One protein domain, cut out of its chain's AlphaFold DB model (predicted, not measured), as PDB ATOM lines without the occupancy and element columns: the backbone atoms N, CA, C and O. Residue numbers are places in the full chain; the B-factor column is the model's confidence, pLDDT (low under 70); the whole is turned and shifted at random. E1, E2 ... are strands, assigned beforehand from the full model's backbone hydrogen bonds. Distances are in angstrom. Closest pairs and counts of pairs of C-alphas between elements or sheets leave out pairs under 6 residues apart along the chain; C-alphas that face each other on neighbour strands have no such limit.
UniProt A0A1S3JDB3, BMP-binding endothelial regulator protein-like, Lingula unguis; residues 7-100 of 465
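AT A GLANCE: This is residues 7 to 100 of the 465 residues of the protein "BMP-binding endothelial regulator protein-like" of Lingula unguis (UniProt A0A1S3JDB3). Two small, separate lobes of strands are joined by a long looping link with little regular structure: a three-stranded sheet, E1 E2 E3, makes the first lobe, and the second holds a three-stranded sheet, E6 E7 E8, with the hairpin of E4 and E5 beside one end of its E7 and E8 hairpin. Between the lobes, residues 30 to 65 have no named element, and within them the chain folds back on itself in a loop closed by a short antiparallel pairing of residues 42 to 43 with residues 52 to 53. The printed part has 94 residues with no named helix and eight named strands, E1 to E8 in order along the chain; the class is all strand, though under half of the residues, 42 of 94, are in named elements. The sheets have the orders E1 - E2 - E3, E4 - E5 and E6 - E7 - E8, each antiparallel throughout. The whole is loose, with a radius of gyration of the C-alphas of 16.2 A, and elongated, with spans of 50 by 32 by 19 A.

HOW THE PARTS SIT: E1, residues 7 to 10, and E2, residues 13 to 21, form a hairpin, antiparallel at 146 degrees between their directions. N 8 and O 18 are within hydrogen-bond range at 2.8 A, as are N 18 and O 8 at 2.8 A. E2 bends by 57 degrees at residue 16. E2 and E3, residues 24 to 29, form the next hairpin, antiparallel at 150 degrees, with N 19 and O 26 at 2.8 A. These three strands are a meander, each strand after the first being the antiparallel neighbour of the one before; E1 and E3 are its edge strands. E4, residues 66 to 69, and E5, residues 72 to 75, form a hairpin at 150 degrees, with N 74 and O 67 at 2.8 A. E6, residues 79 to 81, and E7, residues 86 to 91, form a hairpin at 160 degrees, with N 80 and O 88 at 2.8 A. E7 and E8, residues 94 to 99, form another at 154 degrees, with N 89 and O 96 at 2.8 A. E6, E7 and E8 make a second meander, with E7 as its inner strand. The closest C-alphas of E4 and E8 are those of Cys 67 and Thr 94, 5.4 A apart. The closest C-alphas of E4 and E7 are those of Cys 67 and Cys 90, 5.7 A apart. E5 and E8 are apart, and so are E3 and E8.

IN THESE COORDINATES: E1 begins at C-alpha 7, (36.870, -34.930, 57.555). E2 is the longest strand by residues, nine in number, and measures 20.4 A from first to last C-alpha. E3 measures 16.6 A and ends at C-alpha 29, (42.209, -46.186, 54.083). The four-residue strands E4 and E5 follow after the long stretch, and then the three-residue E6. E7 measures 15.7 A and E8 16.1 A, the latter ending at C-alpha 99, (39.278, -52.321, 45.266).

THE WHOLE: The two C-alphas farthest apart are those of Gly 23 and Phe 60, at 51.0 A. The C-alphas of Ser 7 and Glu 100, the first and last printed, are 21.2 A apart. The printed part has no cut. The link from E3 to E4, with 36 residues, is long; the other six links are tight. The mean pLDDT of the printed part is 78.0, and 18 residues are under 70: residue 11, residues 23 to 24, residues 33 to 38 and residues 55 to 63.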
ATOM      1  N   SER A   7      35.857 -33.924  57.883       81.19
ATOM      2  CA  SER A   7      36.870 -34.930  57.555       81.19
ATOM      3  C   SER A   7      38.170 -34.674  58.323       81.19
ATOM      4  O   SER A   7      38.583 -33.529  58.497       81.19
ATOM      5  N   PHE A   8      38.820 -35.738  58.787       81.19
ATOM      6  CA  PHE A   8      40.090 -35.688  59.511       81.19
ATOM      7  C   PHE A   8      40.935 -36.928  59.202       81.19
ATOM      8  O   PHE A   8      40.395 -37.994  58.911       81.19
ATOM      9  N   SER A   9      42.259 -36.798  59.287       75.69
ATOM     10  CA  SER A   9      43.185 -37.934  59.206       75.69
ATOM     11  C   SER A   9      43.647 -38.335  60.604       75.69
ATOM     12  O   SER A   9      43.839 -37.474  61.469       75.69
ATOM     13  N   LEU A  10      43.817 -39.633  60.851       75.81
ATOM     14  CA  LEU A  10      44.312 -40.118  62.141       75.81
ATOM     15  C   LEU A  10      45.800 -39.767  62.300       75.81
ATOM     16  O   LEU A  10      46.607 -40.052  61.422       75.81
ATOM     17  N   LYS A  11      46.191 -39.179  63.441       69.31
ATOM     18  CA  LYS A  11      47.608 -38.858  63.723       69.31
ATOM     19  C   LYS A  11      48.500 -40.105  63.799       69.31
ATOM     20  O   LYS A  11      49.692 -40.004  63.541       69.31
ATOM     21  N   SER A  12      47.924 -41.252  64.162       73.81
ATOM     22  CA  SER A  12      48.604 -42.550  64.233       73.81
ATOM     23  C   SER A  12      48.733 -43.251  62.880       73.81
ATOM     24  O   SER A  12      49.596 -44.108  62.732       73.81
ATOM     25  N   ASP A  13      47.893 -42.903  61.903       77.81
ATOM     26  CA  ASP A  13      47.884 -43.510  60.573       77.81
ATOM     27  C   ASP A  13      47.522 -42.448  59.517       77.81
ATOM     28  O   ASP A  13      46.334 -42.202  59.262       77.81
ATOM     29  N   PRO A  14      48.532 -41.831  58.872       80.25
ATOM     30  CA  PRO A  14      48.324 -40.809  57.850       80.25
ATOM     31  C   PRO A  14      47.533 -41.303  56.629       80.25
ATOM     32  O   PRO A  14      47.071 -40.478  55.837       80.25
ATOM     33  N   CYS A  15      47.380 -42.622  56.449       79.19
ATOM     34  CA  CYS A  15      46.607 -43.216  55.363       79.19
ATOM     35  C   CYS A  15      45.119 -43.341  55.654       79.19
ATOM     36  O   CYS A  15      44.343 -43.530  54.719       79.19
ATOM     37  N   THR A  16      44.689 -43.224  56.907       82.75
ATOM     38  CA  THR A  16      43.272 -43.334  57.250       82.75
ATOM     39  C   THR A  16      42.627 -41.953  57.283       82.75
ATOM     40  O   THR A  16      42.946 -41.124  58.137       82.75
ATOM     41  N   GLN A  17      41.682 -41.720  56.370       83.00
ATOM     42  CA  GLN A  17      40.847 -40.522  56.339       83.00
ATOM     43  C   GLN A  17      39.441 -40.873  56.822       83.00
ATOM     44  O   GLN A  17      38.783 -41.757  56.277       83.00
ATOM     45  N   CYS A  18      38.973 -40.177  57.850       83.38
ATOM     46  CA  CYS A  18      37.673 -40.386  58.464       83.38
ATOM     47  C   CYS A  18      36.775 -39.173  58.258       83.38
ATOM     48  O   CYS A  18      37.241 -38.039  58.259       83.38
ATOM     49  N   THR A  19      35.474 -39.404  58.111       83.44
ATOM     50  CA  THR A  19      34.458 -38.356  58.009       83.44
ATOM     51  C   THR A  19      33.308 -38.665  58.956       83.44
ATOM     52  O   THR A  19      32.775 -39.774  58.961       83.44
ATOM     53  N   CYS A  20      32.910 -37.683  59.761       78.69
ATOM     54  CA  CYS A  20      31.750 -37.804  60.641       78.69
ATOM     55  C   CYS A  20      30.467 -37.513  59.848       78.69
ATOM     56  O   CYS A  20      30.290 -36.396  59.364       78.69
ATOM     57  N   LYS A  21      29.561 -38.487  59.712       76.56
ATOM     58  CA  LYS A  21      28.242 -38.323  59.083       76.56
ATOM     59  C   LYS A  21      27.141 -38.715  60.066       76.56
ATOM     60  O   LYS A  21      27.042 -39.867  60.474       76.56
ATOM     61  N   LYS A  22      26.293 -37.746  60.430       72.94
ATOM     62  CA  LYS A  22      25.129 -37.896  61.326       72.94
ATOM     63  C   LYS A  22      25.457 -38.607  62.654       72.94
ATOM     64  O   LYS A  22      24.677 -39.423  63.124       72.94
ATOM     65  N   GLY A  23      26.618 -38.308  63.241       69.12
ATOM     66  CA  GLY A  23      27.073 -38.898  64.508       69.12
ATOM     67  C   GLY A  23      27.905 -40.178  64.373       69.12
ATOM     68  O   GLY A  23      28.538 -40.571  65.346       69.12
ATOM     69  N   ASN A  24      27.987 -40.776  63.179       69.50
ATOM     70  CA  ASN A  24      28.816 -41.952  62.913       69.50
ATOM     71  C   ASN A  24      30.102 -41.572  62.170       69.50
ATOM     72  O   ASN A  24      30.076 -40.805  61.206       69.50
ATOM     73  N   VAL A  25      31.237 -42.129  62.595       80.06
ATOM     74  CA  VAL A  25      32.531 -41.935  61.929       80.06
ATOM     75  C   VAL A  25      32.701 -43.012  60.858       80.06
ATOM     76  O   VAL A  25      32.775 -44.194  61.174       80.06
ATOM     77  N   GLN A  26      32.773 -42.608  59.590       78.25
ATOM     78  CA  GLN A  26      33.140 -43.485  58.477       78.25
ATOM     79  C   GLN A  26      34.595 -43.231  58.095       78.25
ATOM     80  O   GLN A  26      34.943 -42.105  57.749       78.25
ATOM     81  N   CYS A  27      35.434 -44.263  58.141       79.75
ATOM     82  CA  CYS A  27      36.848 -44.177  57.789       79.75
ATOM     83  C   CYS A  27      37.150 -44.976  56.525       79.75
ATOM     84  O   CYS A  27      36.645 -46.080  56.347       79.75
ATOM     85  N   SER A  28      38.018 -44.433  55.680       73.88
ATOM     86  CA  SER A  28      38.570 -45.099  54.505       73.88
ATOM     87  C   SER A  28      40.091 -45.033  54.556       73.88
ATOM     88  O   SER A  28      40.658 -43.970  54.828       73.88
ATOM     89  N   LYS A  29      40.757 -46.152  54.267       77.75
ATOM     90  CA  LYS A  29      42.209 -46.186  54.083       77.75
ATOM     91  C   LYS A  29      42.558 -45.849  52.640       77.75
ATOM     92  O   LYS A  29      42.041 -46.458  51.710       77.75
ATOM     93  N   ARG A  30      43.458 -44.890  52.462       73.88
ATOM     94  CA  ARG A  30      44.057 -44.550  51.177       73.88
ATOM     95  C   ARG A  30      45.038 -45.651  50.773       73.88
ATOM     96  O   ARG A  30      45.976 -45.936  51.511       73.88
ATOM     97  N   ALA A  31      44.841 -46.233  49.594       70.19
ATOM     98  CA  ALA A  31      45.810 -47.143  48.995       70.19
ATOM     99  C   ALA A  31      47.021 -46.364  48.461       70.19
ATOM    100  O   ALA A  31      46.876 -45.271  47.902       70.19
ATOM    101  N   CYS A  32      48.214 -46.929  48.633       72.56
ATOM    102  CA  CYS A  32      49.446 -46.329  48.143       72.56
ATOM    103  C   CYS A  32      49.853 -46.861  46.772       72.56
ATOM    104  O   CYS A  32      49.567 -48.014  46.452       72.56
ATOM    105  N   PRO A  33      50.513 -46.024  45.950       67.94
ATOM    106  CA  PRO A  33      51.008 -46.452  44.655       67.94
ATOM    107  C   PRO A  33      52.045 -47.559  44.834       67.94
ATOM    108  O   PRO A  33      52.900 -47.490  45.718       67.94
ATOM    109  N   VAL A  34      51.986 -48.563  43.964       66.50
ATOM    110  CA  VAL A  34      53.014 -49.601  43.901       66.50
ATOM    111  C   VAL A  34      54.293 -48.978  43.350       66.50
ATOM    112  O   VAL A  34      54.291 -48.360  42.282       66.50
ATOM    113  N   LEU A  35      55.373 -49.084  44.120       67.75
ATOM    114  CA  LEU A  35      56.666 -48.508  43.779       67.75
ATOM    115  C   LEU A  35      57.496 -49.515  42.989       67.75
ATOM    116  O   LEU A  35      57.729 -50.631  43.440       67.75
ATOM    117  N   ASN A  36      57.965 -49.089  41.820       62.38
ATOM    118  CA  ASN A  36      58.833 -49.874  40.948       62.38
ATOM    119  C   ASN A  36      60.290 -49.424  41.130       62.38
ATOM    120  O   ASN A  36      60.907 -48.912  40.199       62.38
ATOM    121  N   CYS A  37      60.807 -49.539  42.350       66.12
ATOM    122  CA  CYS A  37      62.202 -49.256  42.666       66.12
ATOM    123  C   CYS A  37      62.712 -50.220  43.747       66.12
ATOM    124  O   CYS A  37      61.896 -50.751  44.506       66.12
ATOM    125  N   PRO A  38      64.032 -50.468  43.805       67.44
ATOM    126  CA  PRO A  38      64.627 -51.315  44.833       67.44
ATOM    127  C   PRO A  38      64.281 -50.822  46.255       67.44
ATOM    128  O   PRO A  38      64.180 -49.605  46.453       67.44
ATOM    129  N   PRO A  39      64.071 -51.718  47.242       73.00
ATOM    130  CA  PRO A  39      63.704 -51.339  48.611       73.00
ATOM    131  C   PRO A  39      64.631 -50.292  49.239       73.00
ATOM    132  O   PRO A  39      64.183 -49.466  50.031       73.00
ATOM    133  N   GLU A  40      65.902 -50.290  48.844       75.56
ATOM    134  CA  GLU A  40      66.972 -49.442  49.371       75.56
ATOM    135  C   GLU A  40      66.768 -47.959  49.043       75.56
ATOM    136  O   GLU A  40      67.296 -47.087  49.730       75.56
ATOM    137  N   VAL A  41      65.986 -47.657  48.002       78.75
ATOM    138  CA  VAL A  41      65.679 -46.285  47.586       78.75
ATOM    139  C   VAL A  41      64.245 -45.874  47.914       78.75
ATOM    140  O   VAL A  41      63.816 -44.781  47.545       78.75
ATOM    141  N   ILE A  42      63.475 -46.712  48.606       80.88
ATOM    142  CA  ILE A  42      62.122 -46.363  49.036       80.88
ATOM    143  C   ILE A  42      62.197 -45.544  50.325       80.88
ATOM    144  O   ILE A  42      62.778 -45.968  51.318       80.88
ATOM    145  N   TYR A  43      61.549 -44.382  50.345       85.12
ATOM    146  CA  TYR A  43      61.400 -43.579  51.555       85.12
ATOM    147  C   TYR A  43      59.975 -43.045  51.695       85.12
ATOM    148  O   TYR A  43      59.307 -42.730  50.710       85.12
ATOM    149  N   THR A  44      59.505 -42.898  52.931       84.75
ATOM    150  CA  THR A  44      58.200 -42.293  53.227       84.75
ATOM    151  C   THR A  44      58.421 -40.909  53.828       84.75
ATOM    152  O   THR A  44      58.941 -40.810  54.942       84.75
ATOM    153  N   PRO A  45      58.052 -39.819  53.129       84.25
ATOM    154  CA  PRO A  45      58.155 -38.477  53.689       84.25
ATOM    155  C   PRO A  45      57.356 -38.355  54.996       84.25
ATOM    156  O   PRO A  45      56.210 -38.812  55.078       84.25
ATOM    157  N   LYS A  46      57.941 -37.717  56.018       80.69
ATOM    158  CA  LYS A  46      57.293 -37.539  57.327       80.69
ATOM    159  C   LYS A  46      55.923 -36.864  57.175       80.69
ATOM    160  O   LYS A  46      55.793 -35.860  56.482       80.69
ATOM    161  N   GLY A  47      54.906 -37.423  57.832       77.12
ATOM    162  CA  GLY A  47      53.528 -36.915  57.800       77.12
ATOM    163  C   GLY A  47      52.731 -37.267  56.538       77.12
ATOM    164  O   GLY A  47      51.570 -36.880  56.434       77.12
ATOM    165  N   THR A  48      53.313 -38.009  55.592       81.56
ATOM    166  CA  THR A  48      52.606 -38.479  54.394       81.56
ATOM    167  C   THR A  48      52.216 -39.948  54.515       81.56
ATOM    168  O   THR A  48      52.877 -40.726  55.195       81.56
ATOM    169  N   CYS A  49      51.121 -40.322  53.853       81.44
ATOM    170  CA  CYS A  49      50.633 -41.701  53.829       81.44
ATOM    171  C   CYS A  49      51.533 -42.635  53.008       81.44
ATOM    172  O   CYS A  49      51.787 -43.760  53.421       81.44
ATOM    173  N   CYS A  50      52.013 -42.186  51.844       81.00
ATOM    174  CA  CYS A  50      52.548 -43.108  50.847       81.00
ATOM    175  C   CYS A  50      54.055 -43.008  50.630       81.00
ATOM    176  O   CYS A  50      54.564 -41.891  50.475       81.00
ATOM    177  N   PRO A  51      54.748 -44.161  50.541       82.44
ATOM    178  CA  PRO A  51      56.164 -44.200  50.225       82.44
ATOM    179  C   PRO A  51      56.413 -43.686  48.801       82.44
ATOM    180  O   PRO A  51      55.532 -43.713  47.935       82.44
ATOM    181  N   ARG A  52      57.635 -43.216  48.553       80.44
ATOM    182  CA  ARG A  52      58.135 -42.731  47.264       80.44
ATOM    183  C   ARG A  52      59.503 -43.345  46.974       80.44
ATOM    184  O   ARG A  52      60.237 -43.694  47.890       80.44
ATOM    185  N   CYS A  53      59.849 -43.443  45.696       76.31
ATOM    186  CA  CYS A  53      61.204 -43.789  45.275       76.31
ATOM    187  C   CYS A  53      62.107 -42.551  45.341       76.31
ATOM    188  O   CYS A  53      61.698 -41.466  44.921       76.31
ATOM    189  N   ASN A  54      63.325 -42.722  45.835       73.06
ATOM    190  CA  ASN A  54      64.401 -41.746  45.783       73.06
ATOM    191  C   ASN A  54      65.255 -42.021  44.531       73.06
ATOM    192  O   ASN A  54      65.910 -43.054  44.452       73.06
ATOM    193  N   GLY A  55      65.215 -41.136  43.530       65.56
ATOM    194  CA  GLY A  55      65.950 -41.294  42.261       65.56
ATOM    195  C   GLY A  55      65.071 -41.298  41.000       65.56
ATOM    196  O   GLY A  55      63.840 -41.286  41.074       65.56
ATOM    197  N   SER A  56      65.713 -41.273  39.824       57.44
ATOM    198  CA  SER A  56      65.051 -41.231  38.508       57.44
ATOM    199  C   SER A  56      64.631 -42.626  38.017       57.44
ATOM    200  O   SER A  56      65.344 -43.608  38.198       57.44
ATOM    201  N   ARG A  57      63.455 -42.705  37.380       50.69
ATOM    202  CA  ARG A  57      62.677 -43.914  37.029       50.69
ATOM    203  C   ARG A  57      63.215 -44.755  35.851       50.69
ATOM    204  O   ARG A  57      62.427 -45.408  35.175       50.69
ATOM    205  N   THR A  58      64.509 -44.765  35.554       48.41
ATOM    206  CA  THR A  58      65.011 -45.399  34.318       48.41
ATOM    207  C   THR A  58      65.975 -46.544  34.607       48.41
ATOM    208  O   THR A  58      67.184 -46.353  34.578       48.41
ATOM    209  N   PHE A  59      65.439 -47.741  34.865       54.16
ATOM    210  CA  PHE A  59      66.215 -48.989  34.748       54.16
ATOM    211  C   PHE A  59      65.917 -49.724  33.423       54.16
ATOM    212  O   PHE A  59      66.801 -50.375  32.885       54.16
ATOM    213  N   PHE A  60      64.718 -49.542  32.844       57.94
ATOM    214  CA  PHE A  60      64.349 -49.943  31.475       57.94
ATOM    215  C   PHE A  60      63.310 -48.955  30.908       57.94
ATOM    216  O   PHE A  60      62.314 -48.675  31.578       57.94
ATOM    217  N   ASP A  61      63.518 -48.418  29.699       61.22
ATOM    218  CA  ASP A  61      62.541 -47.538  29.037       61.22
ATOM    219  C   ASP A  61      61.411 -48.371  28.411       61.22
ATOM    220  O   ASP A  61      61.541 -48.941  27.328       61.22
ATOM    221  N   LEU A  62      60.293 -48.481  29.128       64.19
ATOM    222  CA  LEU A  62      59.082 -49.152  28.650       64.19
ATOM    223  C   LEU A  62      58.157 -48.202  27.860       64.19
ATOM    224  O   LEU A  62      57.093 -48.630  27.405       64.19
ATOM    225  N   GLY A  63      58.549 -46.937  27.669       67.69
ATOM    226  CA  GLY A  63      57.707 -45.880  27.115       67.69
ATOM    227  C   GLY A  63      56.654 -45.366  28.106       67.69
ATOM    228  O   GLY A  63      56.293 -46.021  29.082       67.69
ATOM    229  N   LYS A  64      56.106 -44.170  27.849       70.94
ATOM    230  CA  LYS A  64      55.149 -43.480  28.748       70.94
ATOM    231  C   LYS A  64      53.761 -44.142  28.858       70.94
ATOM    232  O   LYS A  64      52.918 -43.656  29.606       70.94
ATOM    233  N   THR A  65      53.510 -45.217  28.112       76.12
ATOM    234  CA  THR A  65      52.181 -45.835  27.928       76.12
ATOM    235  C   THR A  65      52.131 -47.311  28.328       76.12
ATOM    236  O   THR A  65      51.144 -47.992  28.060       76.12
ATOM    237  N   ARG A  66      53.198 -47.855  28.927       82.44
ATOM    238  CA  ARG A  66      53.244 -49.258  29.366       82.44
ATOM    239  C   ARG A  66      53.570 -49.351  30.844       82.44
ATOM    240  O   ARG A  66      54.403 -48.609  31.354       82.44
ATOM    241  N   CYS A  67      52.931 -50.292  31.524       83.25
ATOM    242  CA  CYS A  67      53.068 -50.481  32.960       83.25
ATOM    243  C   CYS A  67      53.740 -51.820  33.259       83.25
ATOM    244  O   CYS A  67      53.278 -52.854  32.786       83.25
ATOM    245  N   LEU A  68      54.795 -51.823  34.077       80.50
ATOM    246  CA  LEU A  68      55.359 -53.049  34.650       80.50
ATOM    247  C   LEU A  68      54.671 -53.352  35.982       80.50
ATOM    248  O   LEU A  68      54.671 -52.509  36.881       80.50
ATOM    249  N   PHE A  69      54.104 -54.551  36.114       80.25
ATOM    250  CA  PHE A  69      53.420 -54.984  37.330       80.25
ATOM    251  C   PHE A  69      53.514 -56.498  37.528       80.25
ATOM    252  O   PHE A  69      53.200 -57.265  36.619       80.25
ATOM    253  N   ARG A  70      53.977 -56.935  38.711       74.44
ATOM    254  CA  ARG A  70      54.270 -58.350  39.033       74.44
ATOM    255  C   ARG A  70      55.037 -59.069  37.908       74.44
ATOM    256  O   ARG A  70      54.656 -60.159  37.490       74.44
ATOM    257  N   TYR A  71      56.089 -58.425  37.395       78.50
ATOM    258  CA  TYR A  71      56.969 -58.936  36.331       78.50
ATOM    259  C   TYR A  71      56.334 -59.086  34.934       78.50
ATOM    260  O   TYR A  71      56.956 -59.649  34.039       78.50
ATOM    261  N   LYS A  72      55.124 -58.556  34.709       81.62
ATOM    262  CA  LYS A  72      54.477 -58.501  33.387       81.62
ATOM    263  C   LYS A  72      54.303 -57.062  32.916       81.62
ATOM    264  O   LYS A  72      54.077 -56.162  33.724       81.62
ATOM    265  N   VAL A  73      54.396 -56.859  31.603       85.25
ATOM    266  CA  VAL A  73      54.192 -55.556  30.960       85.25
ATOM    267  C   VAL A  73      52.767 -55.475  30.418       85.25
ATOM    268  O   VAL A  73      52.344 -56.334  29.648       85.25
ATOM    269  N   TYR A  74      52.047 -54.427  30.808       86.69
ATOM    270  CA  TYR A  74      50.673 -54.133  30.407       86.69
ATOM    271  C   TYR A  74      50.653 -52.908  29.494       86.69
ATOM    272  O   TYR A  74      51.394 -51.947  29.720       86.69
ATOM    273  N   LYS A  75      49.820 -52.937  28.452       89.56
ATOM    274  CA  LYS A  75      49.600 -51.793  27.552       89.56
ATOM    275  C   LYS A  75      48.652 -50.778  28.196       89.56
ATOM    276  O   LYS A  75      47.857 -51.149  29.054       89.56
ATOM    277  N   GLU A  76      48.702 -49.524  27.751       89.81
ATOM    278  CA  GLU A  76      47.746 -48.483  28.144       89.81
ATOM    279  C   GLU A  76      46.301 -48.990  28.039       89.81
ATOM    280  O   GLU A  76      45.916 -49.597  27.038       89.81
ATOM    281  N   GLY A  77      45.516 -48.773  29.093       88.38
ATOM    282  CA  GLY A  77      44.128 -49.221  29.186       88.38
ATOM    283  C   GLY A  77      43.938 -50.714  29.474       88.38
ATOM    284  O   GLY A  77      42.808 -51.137  29.700       88.38
ATOM    285  N   GLN A  78      44.999 -51.529  29.512       91.44
ATOM    286  CA  GLN A  78      44.867 -52.957  29.792       91.44
ATOM    287  C   GLN A  78      44.461 -53.193  31.256       91.44
ATOM    288  O   GLN A  78      45.158 -52.766  32.183       91.44
ATOM    289  N   TYR A  79      43.338 -53.894  31.435       90.94
ATOM    290  CA  TYR A  79      42.791 -54.308  32.726       90.94
ATOM    291  C   TYR A  79      43.322 -55.683  33.144       90.94
ATOM    292  O   TYR A  79      43.473 -56.584  32.317       90.94
ATOM    293  N   MET A  80      43.573 -55.851  34.439       87.00
ATOM    294  CA  MET A  80      43.981 -57.108  35.050       87.00
ATOM    295  C   MET A  80      43.248 -57.304  36.385       87.00
ATOM    296  O   MET A  80      43.454 -56.501  37.302       87.00
ATOM    297  N   PRO A  81      42.444 -58.369  36.543       87.12
ATOM    298  CA  PRO A  81      41.895 -58.733  37.843       87.12
ATOM    299  C   PRO A  81      43.010 -59.295  38.737       87.12
ATOM    300  O   PRO A  81      43.752 -60.191  38.334       87.12
ATOM    301  N   LEU A  82      43.147 -58.759  39.948       85.50
ATOM    302  CA  LEU A  82      44.073 -59.273  40.962       85.50
ATOM    303  C   LEU A  82      43.426 -60.350  41.829       85.50
ATOM    304  O   LEU A  82      44.059 -61.356  42.146       85.50
ATOM    305  N   ASP A  83      42.182 -60.108  42.217       86.12
ATOM    306  CA  ASP A  83      41.328 -60.999  42.989       86.12
ATOM    307  C   ASP A  83      39.857 -60.655  42.686       86.12
ATOM    308  O   ASP A  83      39.570 -59.887  41.766       86.12
ATOM    309  N   LYS A  84      38.911 -61.235  43.431       85.06
ATOM    310  CA  LYS A  84      37.470 -61.012  43.211       85.06
ATOM    311  C   LYS A  84      37.018 -59.571  43.479       85.06
ATOM    312  O   LYS A  84      35.952 -59.197  43.014       85.06
ATOM    313  N   CYS A  85      37.789 -58.793  44.236       86.25
ATOM    314  CA  CYS A  85      37.456 -57.443  44.689       86.25
ATOM    315  C   CYS A  85      38.362 -56.357  44.108       86.25
ATOM    316  O   CYS A  85      38.014 -55.182  44.188       86.25
ATOM    317  N   THR A  86      39.516 -56.730  43.554       87.75
ATOM    318  CA  THR A  86      40.559 -55.791  43.144       87.75
ATOM    319  C   THR A  86      40.872 -55.933  41.662       87.75
ATOM    320  O   THR A  86      41.301 -56.991  41.195       87.75
ATOM    321  N   GLY A  87      40.726 -54.833  40.928       89.25
ATOM    322  CA  GLY A  87      41.071 -54.723  39.517       89.25
ATOM    323  C   GLY A  87      42.109 -53.634  39.290       89.25
ATOM    324  O   GLY A  87      42.035 -52.568  39.894       89.25
ATOM    325  N   CYS A  88      43.084 -53.876  38.419       88.88
ATOM    326  CA  CYS A  88      44.120 -52.900  38.097       88.88
ATOM    327  C   CYS A  88      44.116 -52.556  36.614       88.88
ATOM    328  O   CYS A  88      44.046 -53.443  35.771       88.88
ATOM    329  N   THR A  89      44.263 -51.273  36.294       90.62
ATOM    330  CA  THR A  89      44.352 -50.781  34.915       90.62
ATOM    331  C   THR A  89      45.646 -50.013  34.711       90.62
ATOM    332  O   THR A  89      46.021 -49.188  35.549       90.62
ATOM    333  N   CYS A  90      46.325 -50.261  33.595       88.00
ATOM    334  CA  CYS A  90      47.476 -49.459  33.202       88.00
ATOM    335  C   CYS A  90      47.013 -48.084  32.708       88.00
ATOM    336  O   CYS A  90      46.308 -48.001  31.703       88.00
ATOM    337  N   LYS A  91      47.392 -47.018  33.419       85.44
ATOM    338  CA  LYS A  91      47.097 -45.627  33.053       85.44
ATOM    339  C   LYS A  91      48.389 -44.818  33.049       85.44
ATOM    340  O   LYS A  91      49.012 -44.633  34.099       85.44
ATOM    341  N   THR A  92      48.801 -44.310  31.894       84.38
ATOM    342  CA  THR A  92      49.974 -43.431  31.720       84.38
ATOM    343  C   THR A  92      51.252 -43.992  32.363       84.38
ATOM    344  O   THR A  92      51.932 -43.332  33.151       84.38
ATOM    345  N   GLY A  93      51.532 -45.273  32.108       76.81
ATOM    346  CA  GLY A  93      52.717 -45.964  32.634       76.81
ATOM    347  C   GLY A  93      52.673 -46.313  34.130       76.81
ATOM    348  O   GLY A  93      53.675 -46.759  34.690       76.81
ATOM    349  N   THR A  94      51.527 -46.138  34.797       78.75
ATOM    350  CA  THR A  94      51.310 -46.548  36.194       78.75
ATOM    351  C   THR A  94      50.134 -47.518  36.300       78.75
ATOM    352  O   THR A  94      49.068 -47.268  35.742       78.75
ATOM    353  N   MET A  95      50.298 -48.615  37.045       81.94
ATOM    354  CA  MET A  95      49.153 -49.460  37.395       81.94
ATOM    355  C   MET A  95      48.319 -48.784  38.474       81.94
ATOM    356  O   MET A  95      48.795 -48.553  39.587       81.94
ATOM    357  N   VAL A  96      47.067 -48.495  38.142       86.31
ATOM    358  CA  VAL A  96      46.074 -47.949  39.064       86.31
ATOM    359  C   VAL A  96      45.121 -49.074  39.432       86.31
ATOM    360  O   VAL A  96      44.414 -49.588  38.568       86.31
ATOM    361  N   CYS A  97      45.144 -49.475  40.700       86.00
ATOM    362  CA  CYS A  97      44.282 -50.522  41.232       86.00
ATOM    363  C   CYS A  97      43.118 -49.919  42.010       86.00
ATOM    364  O   CYS A  97      43.308 -49.003  42.810       86.00
ATOM    365  N   GLU A  98      41.934 -50.469  41.789       84.75
ATOM    366  CA  GLU A  98      40.697 -50.115  42.469       84.75
ATOM    367  C   GLU A  98      40.163 -51.375  43.156       84.75
ATOM    368  O   GLU A  98      40.131 -52.454  42.562       84.75
ATOM    369  N   SER A  99      39.806 -51.240  44.434       84.69
ATOM    370  CA  SER A  99      39.278 -52.321  45.266       84.69
ATOM    371  C   SER A  99      37.871 -51.971  45.743       84.69
ATOM    372  O   SER A  99      37.673 -50.895  46.314       84.69
ATOM    373  N   GLU A 100      36.915 -52.876  45.567       85.69
ATOM    374  CA  GLU A 100      35.562 -52.728  46.099       85.69
ATOM    375  C   GLU A 100      35.525 -53.006  47.616       85.69
ATOM    376  O   GLU A 100      36.093 -53.983  48.105       85.69
TER     377      GLU A 100